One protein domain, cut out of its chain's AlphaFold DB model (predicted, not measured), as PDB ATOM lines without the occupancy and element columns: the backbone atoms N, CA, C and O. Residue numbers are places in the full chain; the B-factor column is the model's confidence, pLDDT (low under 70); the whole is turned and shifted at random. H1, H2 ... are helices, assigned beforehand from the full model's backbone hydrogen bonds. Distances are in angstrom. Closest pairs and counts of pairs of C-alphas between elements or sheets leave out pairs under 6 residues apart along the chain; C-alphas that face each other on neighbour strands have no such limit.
ATOM      1  N   ASP A  25     -17.081 -42.001  48.475       51.44
ATOM      2  CA  ASP A  25     -18.266 -42.863  48.539       51.44
ATOM      3  C   ASP A  25     -19.288 -42.484  47.458       51.44
ATOM      4  O   ASP A  25     -19.926 -43.337  46.846       51.44
ATOM      5  N   ALA A  26     -19.366 -41.189  47.129       46.69
ATOM      6  CA  ALA A  26     -20.202 -40.701  46.041       46.69
ATOM      7  C   ALA A  26     -19.803 -41.320  44.690       46.69
ATOM      8  O   ALA A  26     -20.668 -41.787  43.961       46.69
ATOM      9  N   ALA A  27     -18.509 -41.365  44.344       52.00
ATOM     10  CA  ALA A  27     -18.052 -41.922  43.065       52.00
ATOM     11  C   ALA A  27     -18.335 -43.431  42.932       52.00
ATOM     12  O   ALA A  27     -18.700 -43.892  41.851       52.00
ATOM     13  N   HIS A  28     -18.211 -44.182  44.032       54.62
ATOM     14  CA  HIS A  28     -18.551 -45.604  44.078       54.62
ATOM     15  C   HIS A  28     -20.065 -45.812  43.939       54.62
ATOM     16  O   HIS A  28     -20.502 -46.592  43.094       54.62
ATOM     17  N   ALA A  29     -20.859 -45.027  44.675       53.38
ATOM     18  CA  ALA A  29     -22.312 -45.029  44.573       53.38
ATOM     19  C   ALA A  29     -22.795 -44.664  43.161       53.38
ATOM     20  O   ALA A  29     -23.751 -45.262  42.683       53.38
ATOM     21  N   TRP A  30     -22.128 -43.729  42.469       57.06
ATOM     22  CA  TRP A  30     -22.427 -43.362  41.076       57.06
ATOM     23  C   TRP A  30     -22.072 -44.473  40.073       57.06
ATOM     24  O   TRP A  30     -22.810 -44.671  39.113       57.06
ATOM     25  N   HIS A  31     -20.988 -45.225  40.289       65.00
ATOM     26  CA  HIS A  31     -20.641 -46.369  39.436       65.00
ATOM     27  C   HIS A  31     -21.624 -47.536  39.609       65.00
ATOM     28  O   HIS A  31     -22.073 -48.130  38.628       65.00
ATOM     29  N   GLU A  32     -22.011 -47.827  40.852       60.75
ATOM     30  CA  GLU A  32     -23.038 -48.818  41.183       60.75
ATOM     31  C   GLU A  32     -24.400 -48.433  40.571       60.75
ATOM     32  O   GLU A  32     -25.113 -49.284  40.037       60.75
ATOM     33  N   LEU A  33     -24.696 -47.130  40.539       61.50
ATOM     34  CA  LEU A  33     -25.860 -46.538  39.883       61.50
ATOM     35  C   LEU A  33     -25.928 -46.853  38.377       61.50
ATOM     36  O   LEU A  33     -26.968 -47.293  37.881       61.50
ATOM     37  N   ASP A  34     -24.827 -46.632  37.652       65.00
ATOM     38  CA  ASP A  34     -24.743 -46.866  36.204       65.00
ATOM     39  C   ASP A  34     -24.812 -48.364  35.875       65.00
ATOM     40  O   ASP A  34     -25.467 -48.755  34.907       65.00
ATOM     41  N   MET A  35     -24.211 -49.221  36.710       68.88
ATOM     42  CA  MET A  35     -24.317 -50.675  36.556       68.88
ATOM     43  C   MET A  35     -25.740 -51.192  36.787       68.88
ATOM     44  O   MET A  35     -26.186 -52.078  36.061       68.88
ATOM     45  N   GLN A  36     -26.467 -50.664  37.778       66.75
ATOM     46  CA  GLN A  36     -27.867 -51.038  38.000       66.75
ATOM     47  C   GLN A  36     -28.751 -50.574  36.835       66.75
ATOM     48  O   GLN A  36     -29.526 -51.368  36.308       66.75
ATOM     49  N   LEU A  37     -28.604 -49.330  36.368       70.31
ATOM     50  CA  LEU A  37     -29.408 -48.825  35.249       70.31
ATOM     51  C   LEU A  37     -29.099 -49.518  33.917       70.31
ATOM     52  O   LEU A  37     -29.999 -49.629  33.088       70.31
ATOM     53  N   ALA A  38     -27.875 -50.009  33.700       76.19
ATOM     54  CA  ALA A  38     -27.535 -50.773  32.499       76.19
ATOM     55  C   ALA A  38     -28.382 -52.051  32.360       76.19
ATOM     56  O   ALA A  38     -28.767 -52.401  31.246       76.19
ATOM     57  N   LYS A  39     -28.758 -52.687  33.481       76.94
ATOM     58  CA  LYS A  39     -29.621 -53.885  33.500       76.94
ATOM     59  C   LYS A  39     -31.031 -53.625  32.969       76.94
ATOM     60  O   LYS A  39     -31.704 -54.557  32.547       76.94
ATOM     61  N   LEU A  40     -31.492 -52.370  32.965       78.44
ATOM     62  CA  LEU A  40     -32.821 -52.022  32.449       78.44
ATOM     63  C   LEU A  40     -32.946 -52.236  30.942       78.44
ATOM     64  O   LEU A  40     -34.060 -52.406  30.461       78.44
ATOM     65  N   ALA A  41     -31.835 -52.214  30.199       78.31
ATOM     66  CA  ALA A  41     -31.857 -52.463  28.759       78.31
ATOM     67  C   ALA A  41     -32.300 -53.897  28.422       78.31
ATOM     68  O   ALA A  41     -32.846 -54.122  27.342       78.31
ATOM     69  N   ASP A  42     -32.105 -54.828  29.358       81.38
ATOM     70  CA  ASP A  42     -32.429 -56.247  29.209       81.38
ATOM     71  C   ASP A  42     -33.819 -56.606  29.773       81.38
ATOM     72  O   ASP A  42     -34.271 -57.743  29.636       81.38
ATOM     73  N   LEU A  43     -34.512 -55.649  30.403       83.19
ATOM     74  CA  LEU A  43     -35.826 -55.848  31.014       83.19
ATOM     75  C   LEU A  43     -36.961 -55.291  30.132       83.19
ATOM     76  O   LEU A  43     -36.763 -54.318  29.397       83.19
ATOM     77  N   PRO A  44     -38.177 -55.874  30.200       88.88
ATOM     78  CA  PRO A  44     -39.363 -55.314  29.554       88.88
ATOM     79  C   PRO A  44     -39.604 -53.842  29.914       88.88
ATOM     80  O   PRO A  44     -39.269 -53.384  31.004       88.88
ATOM     81  N   GLN A  45     -40.222 -53.078  29.011       88.38
ATOM     82  CA  GLN A  45     -40.551 -51.684  29.321       88.38
ATOM     83  C   GLN A  45     -41.605 -51.593  30.429       88.38
ATOM     84  O   GLN A  45     -42.617 -52.293  30.393       88.38
ATOM     85  N   LEU A  46     -41.385 -50.676  31.374       89.75
ATOM     86  CA  LEU A  46     -42.369 -50.336  32.400       89.75
ATOM     87  C   LEU A  46     -43.618 -49.682  31.768       89.75
ATOM     88  O   LEU A  46     -43.523 -49.104  30.678       89.75
ATOM     89  N   PRO A  47     -44.788 -49.748  32.434       91.06
ATOM     90  CA  PRO A  47     -46.031 -49.170  31.924       91.06
ATOM     91  C   PRO A  47     -45.875 -47.696  31.536       91.06
ATOM     92  O   PRO A  47     -45.180 -46.946  32.211       91.06
ATOM     93  N   ARG A  48     -46.554 -47.238  30.475       88.56
ATOM     94  CA  ARG A  48     -46.432 -45.840  30.004       88.56
ATOM     95  C   ARG A  48     -46.682 -44.810  31.106       88.56
ATOM     96  O   ARG A  48     -45.943 -43.833  31.191       88.56
ATOM     97  N   ASP A  49     -47.681 -45.051  31.948       88.38
ATOM     98  CA  ASP A  49     -48.096 -44.102  32.981       88.38
ATOM     99  C   ASP A  49     -47.086 -43.973  34.129       88.38
ATOM    100  O   ASP A  49     -47.044 -42.936  34.786       88.38
ATOM    101  N   PHE A  50     -46.197 -44.960  34.306       90.31
ATOM    102  CA  PHE A  50     -45.065 -44.878  35.235       90.31
ATOM    103  C   PHE A  50     -44.194 -43.647  34.950       90.31
ATOM    104  O   PHE A  50     -43.740 -42.959  35.861       90.31
ATOM    105  N   TYR A  51     -44.003 -43.317  33.672       89.50
ATOM    106  CA  TYR A  51     -43.166 -42.195  33.252       89.50
ATOM    107  C   TYR A  51     -43.844 -40.823  33.395       89.50
ATOM    108  O   TYR A  51     -43.192 -39.810  33.147       89.50
ATOM    109  N   ASN A  52     -45.115 -40.766  33.815       90.88
ATOM    110  CA  ASN A  52     -45.829 -39.509  34.071       90.88
ATOM    111  C   ASN A  52     -45.520 -38.909  35.458       90.88
ATOM    112  O   ASN A  52     -46.003 -37.823  35.776       90.88
ATOM    113  N   GLN A  53     -44.737 -39.605  36.287       88.88
ATOM    114  CA  GLN A  53     -44.345 -39.173  37.632       88.88
ATOM    115  C   GLN A  53     -43.146 -38.213  37.607       88.88
ATOM    116  O   GLN A  53     -42.492 -38.021  36.574       88.88
ATOM    117  N   SER A  54     -42.802 -37.614  38.752       84.50
ATOM    118  CA  SER A  54     -41.592 -36.804  38.854       84.50
ATOM    119  C   SER A  54     -40.335 -37.620  38.535       84.50
ATOM    120  O   SER A  54     -40.230 -38.823  38.789       84.50
ATOM    121  N   ARG A  55     -39.321 -36.942  37.992       80.38
ATOM    122  CA  ARG A  55     -38.053 -37.579  37.619       80.38
ATOM    123  C   ARG A  55     -37.387 -38.340  38.786       80.38
ATOM    124  O   ARG A  55     -36.846 -39.412  38.517       80.38
ATOM    125  N   PRO A  56     -37.418 -37.864  40.049       78.56
ATOM    126  CA  PRO A  56     -36.974 -38.648  41.204       78.56
ATOM    127  C   PRO A  56     -37.738 -39.962  41.420       78.56
ATOM    128  O   PRO A  56     -37.099 -40.989  41.645       78.56
ATOM    129  N   ALA A  57     -39.070 -39.952  41.310       83.50
ATOM    130  CA  ALA A  57     -39.901 -41.145  41.483       83.50
ATOM    131  C   ALA A  57     -39.669 -42.179  40.371       83.50
ATOM    132  O   ALA A  57     -39.392 -43.347  40.643       83.50
ATOM    133  N   VAL A  58     -39.622 -41.728  39.112       86.25
ATOM    134  CA  VAL A  58     -39.262 -42.584  37.967       86.25
ATOM    135  C   VAL A  58     -37.900 -43.249  38.190       86.25
ATOM    136  O   VAL A  58     -37.717 -44.432  37.908       86.25
ATOM    137  N   ARG A  59     -36.921 -42.502  38.717       84.81
ATOM    138  CA  ARG A  59     -35.580 -43.031  38.982       84.81
ATOM    139  C   ARG A  59     -35.570 -44.061  40.103       84.81
ATOM    140  O   ARG A  59     -34.924 -45.089  39.925       84.81
ATOM    141  N   ILE A  60     -36.248 -43.819  41.226       85.50
ATOM    142  CA  ILE A  60     -36.251 -44.797  42.322       85.50
ATOM    143  C   ILE A  60     -36.927 -46.108  41.902       85.50
ATOM    144  O   ILE A  60     -36.377 -47.176  42.165       85.50
ATOM    145  N   GLY A  61     -38.032 -46.033  41.151       89.88
ATOM    146  CA  GLY A  61     -38.689 -47.217  40.592       89.88
ATOM    147  C   GLY A  61     -37.804 -47.969  39.598       89.88
ATOM    148  O   GLY A  61     -37.725 -49.189  39.648       89.88
ATOM    149  N   GLN A  62     -37.050 -47.263  38.750       89.00
ATOM    150  CA  GLN A  62     -36.065 -47.881  37.852       89.00
ATOM    151  C   GLN A  62     -34.974 -48.666  38.599       89.00
ATOM    152  O   GLN A  62     -34.599 -49.745  38.145       89.00
ATOM    153  N   TYR A  63     -34.479 -48.170  39.739       87.88
ATOM    154  CA  TYR A  63     -33.516 -48.926  40.555       87.88
ATOM    155  C   TYR A  63     -34.142 -50.165  41.180       87.88
ATOM    156  O   TYR A  63     -33.529 -51.227  41.147       87.88
ATOM    157  N   ALA A  64     -35.361 -50.047  41.708       90.50
ATOM    158  CA  ALA A  64     -36.092 -51.198  42.224       90.50
ATOM    159  C   ALA A  64     -36.311 -52.250  41.131       90.50
ATOM    160  O   ALA A  64     -36.042 -53.428  41.356       90.50
ATOM    161  N   TYR A  65     -36.686 -51.820  39.923       92.00
ATOM    162  CA  TYR A  65     -36.868 -52.724  38.793       92.00
ATOM    163  C   TYR A  65     -35.571 -53.423  38.389       92.00
ATOM    164  O   TYR A  65     -35.562 -54.626  38.159       92.00
ATOM    165  N   ALA A  66     -34.456 -52.694  38.352       88.25
ATOM    166  CA  ALA A  66     -33.147 -53.272  38.068       88.25
ATOM    167  C   ALA A  66     -32.654 -54.235  39.162       88.25
ATOM    168  O   ALA A  66     -31.877 -55.148  38.871       88.25
ATOM    169  N   ALA A  67     -33.059 -54.013  40.416       85.88
ATOM    170  CA  ALA A  67     -32.672 -54.839  41.552       85.88
ATOM    171  C   ALA A  67     -33.448 -56.162  41.602       85.88
ATOM    172  O   ALA A  67     -32.858 -57.187  41.935       85.88
ATOM    173  N   THR A  68     -34.738 -56.154  41.251       90.69
ATOM    174  CA  THR A  68     -35.624 -57.315  41.449       90.69
ATOM    175  C   THR A  68     -36.191 -57.910  40.161       90.69
ATOM    176  O   THR A  68     -36.735 -59.009  40.177       90.69
ATOM    177  N   GLY A  69     -36.117 -57.192  39.037       90.50
ATOM    178  CA  GLY A  69     -36.777 -57.566  37.783       90.50
ATOM    179  C   GLY A  69     -38.310 -57.495  37.827       90.50
ATOM    180  O   GLY A  69     -38.956 -57.919  36.871       90.50
ATOM    181  N   ASN A  70     -38.910 -56.970  38.904       93.06
ATOM    182  CA  ASN A  70     -40.361 -56.963  39.115       93.06
ATOM    183  C   ASN A  70     -40.967 -55.566  38.891       93.06
ATOM    184  O   ASN A  70     -40.654 -54.612  39.610       93.06
ATOM    185  N   SER A  71     -41.830 -55.442  37.880       93.44
ATOM    186  CA  SER A  71     -42.420 -54.162  37.471       93.44
ATOM    187  C   SER A  71     -43.404 -53.610  38.492       93.44
ATOM    188  O   SER A  71     -43.487 -52.397  38.654       93.44
ATOM    189  N   ASP A  72     -44.123 -54.477  39.200       93.62
ATOM    190  CA  ASP A  72     -45.156 -54.067  40.149       93.62
ATOM    191  C   ASP A  72     -44.516 -53.442  41.387       93.62
ATOM    192  O   ASP A  72     -44.954 -52.390  41.846       93.62
ATOM    193  N   PHE A  73     -43.410 -54.024  41.865       95.00
ATOM    194  CA  PHE A  73     -42.608 -53.424  42.929       95.00
ATOM    195  C   PHE A  73     -42.019 -52.074  42.515       95.00
ATOM    196  O   PHE A  73     -42.073 -51.105  43.273       95.00
ATOM    197  N   ALA A  74     -41.494 -51.990  41.292       93.88
ATOM    198  CA  ALA A  74     -40.945 -50.753  40.756       93.88
ATOM    199  C   ALA A  74     -41.984 -49.624  40.696       93.88
ATOM    200  O   ALA A  74     -41.686 -48.493  41.084       93.88
ATOM    201  N   VAL A  75     -43.196 -49.936  40.229       94.56
ATOM    202  CA  VAL A  75     -44.314 -48.988  40.145       94.56
ATOM    203  C   VAL A  75     -44.797 -48.599  41.541       94.56
ATOM    204  O   VAL A  75     -44.862 -47.408  41.833       94.56
ATOM    205  N   ALA A  76     -45.050 -49.568  42.427       94.25
ATOM    206  CA  ALA A  76     -45.525 -49.302  43.784       94.25
ATOM    207  C   ALA A  76     -44.545 -48.428  44.582       94.25
ATOM    208  O   ALA A  76     -44.950 -47.469  45.242       94.25
ATOM    209  N   LEU A  77     -43.241 -48.718  44.493       93.12
ATOM    210  CA  LEU A  77     -42.218 -47.911  45.157       93.12
ATOM    211  C   LEU A  77     -42.163 -46.490  44.586       93.12
ATOM    212  O   LEU A  77     -42.043 -45.536  45.354       93.12
ATOM    213  N   ALA A  78     -42.243 -46.339  43.261       92.19
ATOM    214  CA  ALA A  78     -42.242 -45.027  42.620       92.19
ATOM    215  C   ALA A  78     -43.471 -44.198  43.010       92.19
ATOM    216  O   ALA A  78     -43.304 -43.044  43.394       92.19
ATOM    217  N   ASP A  79     -44.667 -44.788  43.013       92.31
ATOM    218  CA  ASP A  79     -45.920 -44.100  43.347       92.31
ATOM    219  C   ASP A  79     -45.930 -43.563  44.786       92.31
ATOM    220  O   ASP A  79     -46.326 -42.413  45.039       92.31
ATOM    221  N   GLU A  80     -45.465 -44.365  45.746       91.69
ATOM    222  CA  GLU A  80     -45.388 -43.922  47.139       91.69
ATOM    223  C   GLU A  80     -44.263 -42.904  47.345       91.69
ATOM    224  O   GLU A  80     -44.421 -41.932  48.091       91.69
ATOM    225  N   PHE A  81     -43.151 -43.048  46.625       89.69
ATOM    226  CA  PHE A  81     -42.089 -42.048  46.632       89.69
ATOM    227  C   PHE A  81     -42.558 -40.715  46.039       89.69
ATOM    228  O   PHE A  81     -42.325 -39.662  46.635       89.69
ATOM    229  N   GLU A  82     -43.282 -40.742  44.920       88.44
ATOM    230  CA  GLU A  82     -43.908 -39.576  44.299       88.44
ATOM    231  C   GLU A  82     -44.864 -38.899  45.275       88.44
ATOM    232  O   GLU A  82     -44.800 -37.685  45.478       88.44
ATOM    233  N   THR A  83     -45.727 -39.676  45.930       87.19
ATOM    234  CA  THR A  83     -46.677 -39.167  46.923       87.19
ATOM    235  C   THR A  83     -45.959 -38.512  48.100       87.19
ATOM    236  O   THR A  83     -46.340 -37.411  48.518       87.19
ATOM    237  N   ARG A  84     -44.888 -39.130  48.607       85.38
ATOM    238  CA  ARG A  84     -44.089 -38.582  49.704       85.38
ATOM    239  C   ARG A  84     -43.394 -37.281  49.311       85.38
ATOM    240  O   ARG A  84     -43.460 -36.314  50.069       85.38
ATOM    241  N   VAL A  85     -42.762 -37.245  48.139       81.88
ATOM    242  CA  VAL A  85     -41.954 -36.110  47.669       81.88
ATOM    243  C   VAL A  85     -42.817 -34.936  47.207       81.88
ATOM    244  O   VAL A  85     -42.520 -33.795  47.546       81.88
ATOM    245  N   THR A  86     -43.898 -35.187  46.467       81.44
ATOM    246  CA  THR A  86     -44.712 -34.113  45.869       81.44
ATOM    247  C   THR A  86     -45.829 -33.623  46.780       81.44
ATOM    248  O   THR A  86     -46.144 -32.433  46.785       81.44
ATOM    249  N   LYS A  87     -46.438 -34.518  47.569       82.88
ATOM    250  CA  LYS A  87     -47.581 -34.183  48.436       82.88
ATOM    251  C   LYS A  87     -47.183 -34.059  49.907       82.88
ATOM    252  O   LYS A  87     -48.026 -33.680  50.716       82.88
ATOM    253  N   GLY A  88     -45.949 -34.419  50.277       78.25
ATOM    254  CA  GLY A  88     -45.470 -34.413  51.664       78.25
ATOM    255  C   GLY A  88     -46.181 -35.421  52.576       78.25
ATOM    256  O   GLY A  88     -45.944 -35.427  53.785       78.25
ATOM    257  N   ARG A  89     -47.059 -36.267  52.025       83.44
ATOM    258  CA  ARG A  89     -47.897 -37.193  52.792       83.44
ATOM    259  C   ARG A  89     -47.082 -38.412  53.201       83.44
ATOM    260  O   ARG A  89     -46.307 -38.931  52.407       83.44
ATOM    261  N   LYS A  90     -47.273 -38.853  54.444       81.56
ATOM    262  CA  LYS A  90     -46.795 -40.160  54.902       81.56
ATOM    263  C   LYS A  90     -47.616 -41.227  54.190       81.56
ATOM    264  O   LYS A  90     -48.835 -41.074  54.077       81.56
ATOM    265  N   THR A  91     -46.950 -42.253  53.689       82.00
ATOM    266  CA  THR A  91     -47.576 -43.267  52.844       82.00
ATOM    267  C   THR A  91     -47.832 -44.555  53.607       82.00
ATOM    268  O   THR A  91     -47.254 -44.802  54.671       82.00
ATOM    269  N   SER A  92     -48.740 -45.377  53.088       83.12
ATOM    270  CA  SER A  92     -48.875 -46.741  53.581       83.12
ATOM    271  C   SER A  92     -47.676 -47.541  53.088       83.12
ATOM    272  O   SER A  92     -47.391 -47.544  51.895       83.12
ATOM    273  N   LEU A  93     -46.969 -48.230  53.984       90.06
ATOM    274  CA  LEU A  93     -45.876 -49.109  53.562       90.06
ATOM    275  C   LEU A  93     -46.395 -50.425  52.964       90.06
ATOM    276  O   LEU A  93     -45.638 -51.123  52.298       90.06
ATOM    277  N   TRP A  94     -47.683 -50.739  53.155       87.94
ATOM    278  CA  TRP A  94     -48.298 -52.014  52.777       87.94
ATOM    279  C   TRP A  94     -48.037 -52.405  51.315       87.94
ATOM    280  O   TRP A  94     -47.477 -53.466  51.068       87.94
ATOM    281  N   GLN A  95     -48.398 -51.556  50.343       88.69
ATOM    282  CA  GLN A  95     -48.300 -51.910  48.915       88.69
ATOM    283  C   GLN A  95     -46.848 -52.102  48.455       88.69
ATOM    284  O   GLN A  95     -46.554 -52.995  47.657       88.69
ATOM    285  N   VAL A  96     -45.928 -51.296  48.989       92.31
ATOM    286  CA  VAL A  96     -44.496 -51.372  48.668       92.31
ATOM    287  C   VAL A  96     -43.870 -52.613  49.290       92.31
ATOM    288  O   VAL A  96     -43.168 -53.343  48.602       92.31
ATOM    289  N   ILE A  97     -44.146 -52.886  50.569       94.00
ATOM    290  CA  ILE A  97     -43.641 -54.085  51.252       94.00
ATOM    291  C   ILE A  97     -44.201 -55.347  50.586       94.00
ATOM    292  O   ILE A  97     -43.450 -56.278  50.311       94.00
ATOM    293  N   GLN A  98     -45.499 -55.366  50.271       92.00
ATOM    294  CA  GLN A  98     -46.146 -56.512  49.639       92.00
ATOM    295  C   GLN A  98     -45.514 -56.859  48.286       92.00
ATOM    296  O   GLN A  98     -45.152 -58.010  48.041       92.00
ATOM    297  N   SER A  99     -45.360 -55.861  47.416       93.06
ATOM    298  CA  SER A  99     -44.748 -56.050  46.098       93.06
ATOM    299  C   SER A  99     -43.246 -56.358  46.185       93.06
ATOM    300  O   SER A  99     -42.758 -57.156  45.389       93.06
ATOM    301  N   ALA A 100     -42.526 -55.819  47.178       94.06
ATOM    302  CA  ALA A 100     -41.123 -56.153  47.437       94.06
ATOM    303  C   ALA A 100     -40.938 -57.633  47.797       94.06
ATOM    304  O   ALA A 100     -40.119 -58.320  47.189       94.06
ATOM    305  N   ILE A 101     -41.732 -58.136  48.748       92.44
ATOM    306  CA  ILE A 101     -41.683 -59.538  49.180       92.44
ATOM    307  C   ILE A 101     -42.043 -60.463  48.013       92.44
ATOM    308  O   ILE A 101     -41.336 -61.436  47.759       92.44
ATOM    309  N   ALA A 102     -43.092 -60.133  47.250       89.25
ATOM    310  CA  ALA A 102     -43.475 -60.885  46.051       89.25
ATOM    311  C   ALA A 102     -42.379 -60.883  44.966       89.25
ATOM    312  O   ALA A 102     -42.278 -61.822  44.179       89.25
ATOM    313  N   ALA A 103     -41.542 -59.845  44.935       92.06
ATOM    314  CA  ALA A 103     -40.384 -59.740  44.055       92.06
ATOM    315  C   ALA A 103     -39.128 -60.463  44.585       92.06
ATOM    316  O   ALA A 103     -38.087 -60.413  43.932       92.06
ATOM    317  N   GLY A 104     -39.201 -61.112  45.754       90.06
ATOM    318  CA  GLY A 104     -38.065 -61.782  46.389       90.06
ATOM    319  C   GLY A 104     -37.046 -60.830  47.023       90.06
ATOM    320  O   GLY A 104     -35.918 -61.244  47.281       90.06
ATOM    321  N   ALA A 105     -37.413 -59.565  47.255       91.00
ATOM    322  CA  ALA A 105     -36.574 -58.603  47.961       91.00
ATOM    323  C   ALA A 105     -36.697 -58.758  49.485       91.00
ATOM    324  O   ALA A 105     -37.774 -59.038  50.013       91.00
ATOM    325  N   ASP A 106     -35.600 -58.503  50.189       92.38
ATOM    326  CA  ASP A 106     -35.536 -58.330  51.641       92.38
ATOM    327  C   ASP A 106     -35.242 -56.865  52.034       92.38
ATOM    328  O   ASP A 106     -35.018 -55.992  51.192       92.38
ATOM    329  N   LEU A 107     -35.234 -56.579  53.337       91.75
ATOM    330  CA  LEU A 107     -34.959 -55.236  53.863       91.75
ATOM    331  C   LEU A 107     -33.550 -54.716  53.534       91.75
ATOM    332  O   LEU A 107     -33.353 -53.499  53.511       91.75
ATOM    333  N   ASP A 108     -32.598 -55.606  53.260       89.81
ATOM    334  CA  ASP A 108     -31.204 -55.270  52.960       89.81
ATOM    335  C   ASP A 108     -30.957 -55.127  51.440       89.81
ATOM    336  O   ASP A 108     -29.873 -54.719  51.006       89.81
ATOM    337  N   THR A 109     -31.983 -55.390  50.620       88.88
ATOM    338  CA  THR A 109     -31.955 -55.244  49.160       88.88
ATOM    339  C   THR A 109     -31.551 -53.826  48.779       88.88
ATOM    340  O   THR A 109     -32.176 -52.840  49.177       88.88
ATOM    341  N   ARG A 110     -30.490 -53.714  47.977       85.38
ATOM    342  CA  ARG A 110     -29.902 -52.425  47.599       85.38
ATOM    343  C   ARG A 110     -30.693 -51.774  46.472       85.38
ATOM    344  O   ARG A 110     -30.812 -52.332  45.384       85.38
ATOM    345  N   ILE A 111     -31.180 -50.563  46.723       81.31
ATOM    346  CA  ILE A 111     -31.914 -49.741  45.759       81.31
ATOM    347  C   ILE A 111     -31.264 -48.358  45.745       81.31
ATOM    348  O   ILE A 111     -31.272 -47.636  46.747       81.31
ATOM    349  N   ARG A 112     -30.698 -47.966  44.596       74.56
ATOM    350  CA  ARG A 112     -29.860 -46.764  44.470       74.56
ATOM    351  C   ARG A 112     -28.635 -46.863  45.401       74.56
ATOM    352  O   ARG A 112     -27.853 -47.791  45.269       74.56
ATOM    353  N   CYS A 113     -28.456 -45.908  46.317       66.19
ATOM    354  CA  CYS A 113     -27.327 -45.816  47.250       66.19
ATOM    355  C   CYS A 113     -27.687 -46.250  48.685       66.19
ATOM    356  O   CYS A 113     -26.870 -46.099  49.589       66.19
ATOM    357  N   GLY A 114     -28.907 -46.750  48.904       70.31
ATOM    358  CA  GLY A 114     -29.406 -47.215  50.199       70.31
ATOM    359  C   GLY A 114     -29.950 -48.642  50.125       70.31
ATOM    360  O   GLY A 114     -30.016 -49.243  49.052       70.31
ATOM    361  N   ASP A 115     -30.320 -49.190  51.277       84.31
ATOM    362  CA  ASP A 115     -31.122 -50.410  51.365       84.31
ATOM    363  C   ASP A 115     -32.627 -50.080  51.341       84.31
ATOM    364  O   ASP A 115     -33.054 -48.931  51.530       84.31
ATOM    365  N   LEU A 116     -33.451 -51.094  51.079       89.56
ATOM    366  CA  LEU A 116     -34.903 -50.959  51.085       89.56
ATOM    367  C   LEU A 116     -35.415 -50.504  52.461       89.56
ATOM    368  O   LEU A 116     -36.305 -49.655  52.527       89.56
ATOM    369  N   ARG A 117     -34.815 -50.983  53.558       90.62
ATOM    370  CA  ARG A 117     -35.142 -50.561  54.930       90.62
ATOM    371  C   ARG A 117     -35.091 -49.043  55.087       90.62
ATOM    372  O   ARG A 117     -36.035 -48.436  55.598       90.62
ATOM    373  N   GLY A 118     -34.006 -48.414  54.648       84.69
ATOM    374  CA  GLY A 118     -33.836 -46.973  54.724       84.69
ATOM    375  C   GLY A 118     -34.858 -46.222  53.868       84.69
ATOM    376  O   GLY A 118     -35.442 -45.238  54.330       84.69
ATOM    377  N   LEU A 119     -35.155 -46.716  52.663       87.44
ATOM    378  CA  LEU A 119     -36.184 -46.125  51.800       87.44
ATOM    379  C   LEU A 119     -37.582 -46.197  52.425       87.44
ATOM    380  O   LEU A 119     -38.305 -45.201  52.415       87.44
ATOM    381  N   LEU A 120     -37.951 -47.324  53.033       90.88
ATOM    382  CA  LEU A 120     -39.229 -47.466  53.735       90.88
ATOM    383  C   LEU A 120     -39.328 -46.501  54.931       90.88
ATOM    384  O   LEU A 120     -40.361 -45.852  55.106       90.88
ATOM    385  N   ARG A 121     -38.238 -46.308  55.692       89.69
ATOM    386  CA  ARG A 121     -38.183 -45.309  56.781       89.69
ATOM    387  C   ARG A 121     -38.368 -43.882  56.263       89.69
ATOM    388  O   ARG A 121     -38.966 -43.050  56.940       89.69
ATOM    389  N   PHE A 122     -37.884 -43.580  55.061       87.19
ATOM    390  CA  PHE A 122     -38.101 -42.276  54.431       87.19
ATOM    391  C   PHE A 122     -39.566 -42.057  54.012       87.19
ATOM    392  O   PHE A 122     -40.126 -40.972  54.230       87.19
ATOM    393  N   LEU A 123     -40.189 -43.084  53.426       87.56
ATOM    394  CA  LEU A 123     -41.590 -43.055  52.998       87.56
ATOM    395  C   LEU A 123     -42.540 -42.844  54.182       87.56
ATOM    396  O   LEU A 123     -43.463 -42.024  54.105       87.56
ATOM    397  N   ASN A 124     -42.268 -43.510  55.306       90.12
ATOM    398  CA  ASN A 124     -43.027 -43.314  56.532       90.12
ATOM    399  C   ASN A 124     -42.139 -43.394  57.792       90.12
ATOM    400  O   ASN A 124     -41.937 -44.479  58.333       90.12
ATOM    401  N   PRO A 125     -41.643 -42.249  58.301       86.62
ATOM    402  CA  PRO A 125     -40.719 -42.223  59.439       86.62
ATOM    403  C   PRO A 125     -41.381 -42.515  60.791       86.62
ATOM    404  O   PRO A 125     -40.678 -42.725  61.774       86.62
ATOM    405  N   ASP A 126     -42.715 -42.515  60.860       90.25
ATOM    406  CA  ASP A 126     -43.451 -42.791  62.101       90.25
ATOM    407  C   ASP A 126     -43.623 -44.295  62.361       90.25
ATOM    408  O   ASP A 126     -44.096 -44.688  63.427       90.25
ATOM    409  N   LYS A 127     -43.322 -45.137  61.369       88.25
ATOM    410  CA  LYS A 127     -43.564 -46.576  61.415       88.25
ATOM    411  C   LYS A 127     -42.291 -47.338  61.753       88.25
ATOM    412  O   LYS A 127     -41.210 -47.024  61.259       88.25
ATOM    413  N   ASP A 128     -42.444 -48.381  62.563       93.06
ATOM    414  CA  ASP A 128     -41.401 -49.379  62.758       93.06
ATOM    415  C   ASP A 128     -41.358 -50.287  61.524       93.06
ATOM    416  O   ASP A 128     -42.194 -51.171  61.349       93.06
TER     417      ASP A 128
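AT A GLANCE: This is residues 25 to 128 of the 590 residues of an uncharacterized protein of Mycobacterium intracellulare subsp. chimaera (UniProt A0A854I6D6). The core is a hairpin of two helices, H3 and H4, with H5 folding back along H4; H1, the longest helix, crosses H3 on the side away from H4. The short H2 and the helix H6 lie over opposite faces of the hairpin. The printed part has 104 residues with six named helices, H1 to H6 in order, and no named strand; its class is all helix. It is compact, with a radius of gyration of the C-alphas of 12.8 A, and spans 34 by 33 by 26 A.

HOW THE PARTS SIT: Begin with H1, residues 25 to 42, and go on to H3, residues 55 to 68. They touch through residues 36 to 40 of H1 and 62 to 67 of H3 alone, closest at the C-alphas of Gln 36 and Ala 66, 5.7 A; at 73 degrees they are only just about perpendicular. Between them in the chain is H2, residues 48 to 52, close to but not clearly touching H3, where the closest C-alphas, those of Tyr 51 and Val 58, are 6.1 A apart. H4, residues 71 to 87, is the hub, touching three helices. With H3 it forms a helical hairpin, opposite ways at a shallow tilt of 28 degrees; look for the closest C-alphas at Gly 61 and Ala 74, 4.2 A. H5, residues 94 to 102, forms a second helical hairpin with H4, at a shallow tilt of 25 degrees, closest at the C-alphas of Phe 73 and Ser 99, 4.6 A. H6, residues 116 to 123, only just touches H4, with 3 pairs of C-alphas within 8 A; the closest are those of Arg 84 and Leu 123, 6.1 A. H1 is apart from H4, H5 and H6. Every O i to N i+4 pair is within hydrogen-bond range in H3, H4, H5 and H6; H1 has 10 of 14, and H2 has 0 of 1 but 2 of 2 O i to N i+3 pairs.

IN THESE COORDINATES: Find C-alpha 25 at (-18.266, -42.863, 48.539); from there H1 runs 27.4 A to C-alpha 42. H2 measures 7.5 A, H3 20.3 A. Find C-alpha 71 at (-42.420, -54.162, 37.471), where H4 begins its 23.4 A. H5 measures 12.1 A, and H6, of 10.5 A, ends at C-alpha 123, (-41.590, -43.055, 52.998).

THE WHOLE: The C-alphas farthest apart, those of Asp 42 and Asp 126, are 37.2 A apart. The printed part has no cut. The link from H5 to H6, residues 103 to 115, is long; in it residues 110 to 111 pair with residues 114 to 115, antiparallel. The mean pLDDT of the printed part is 83.9; look for values under 70 at residues 25 to 36 and residue 113.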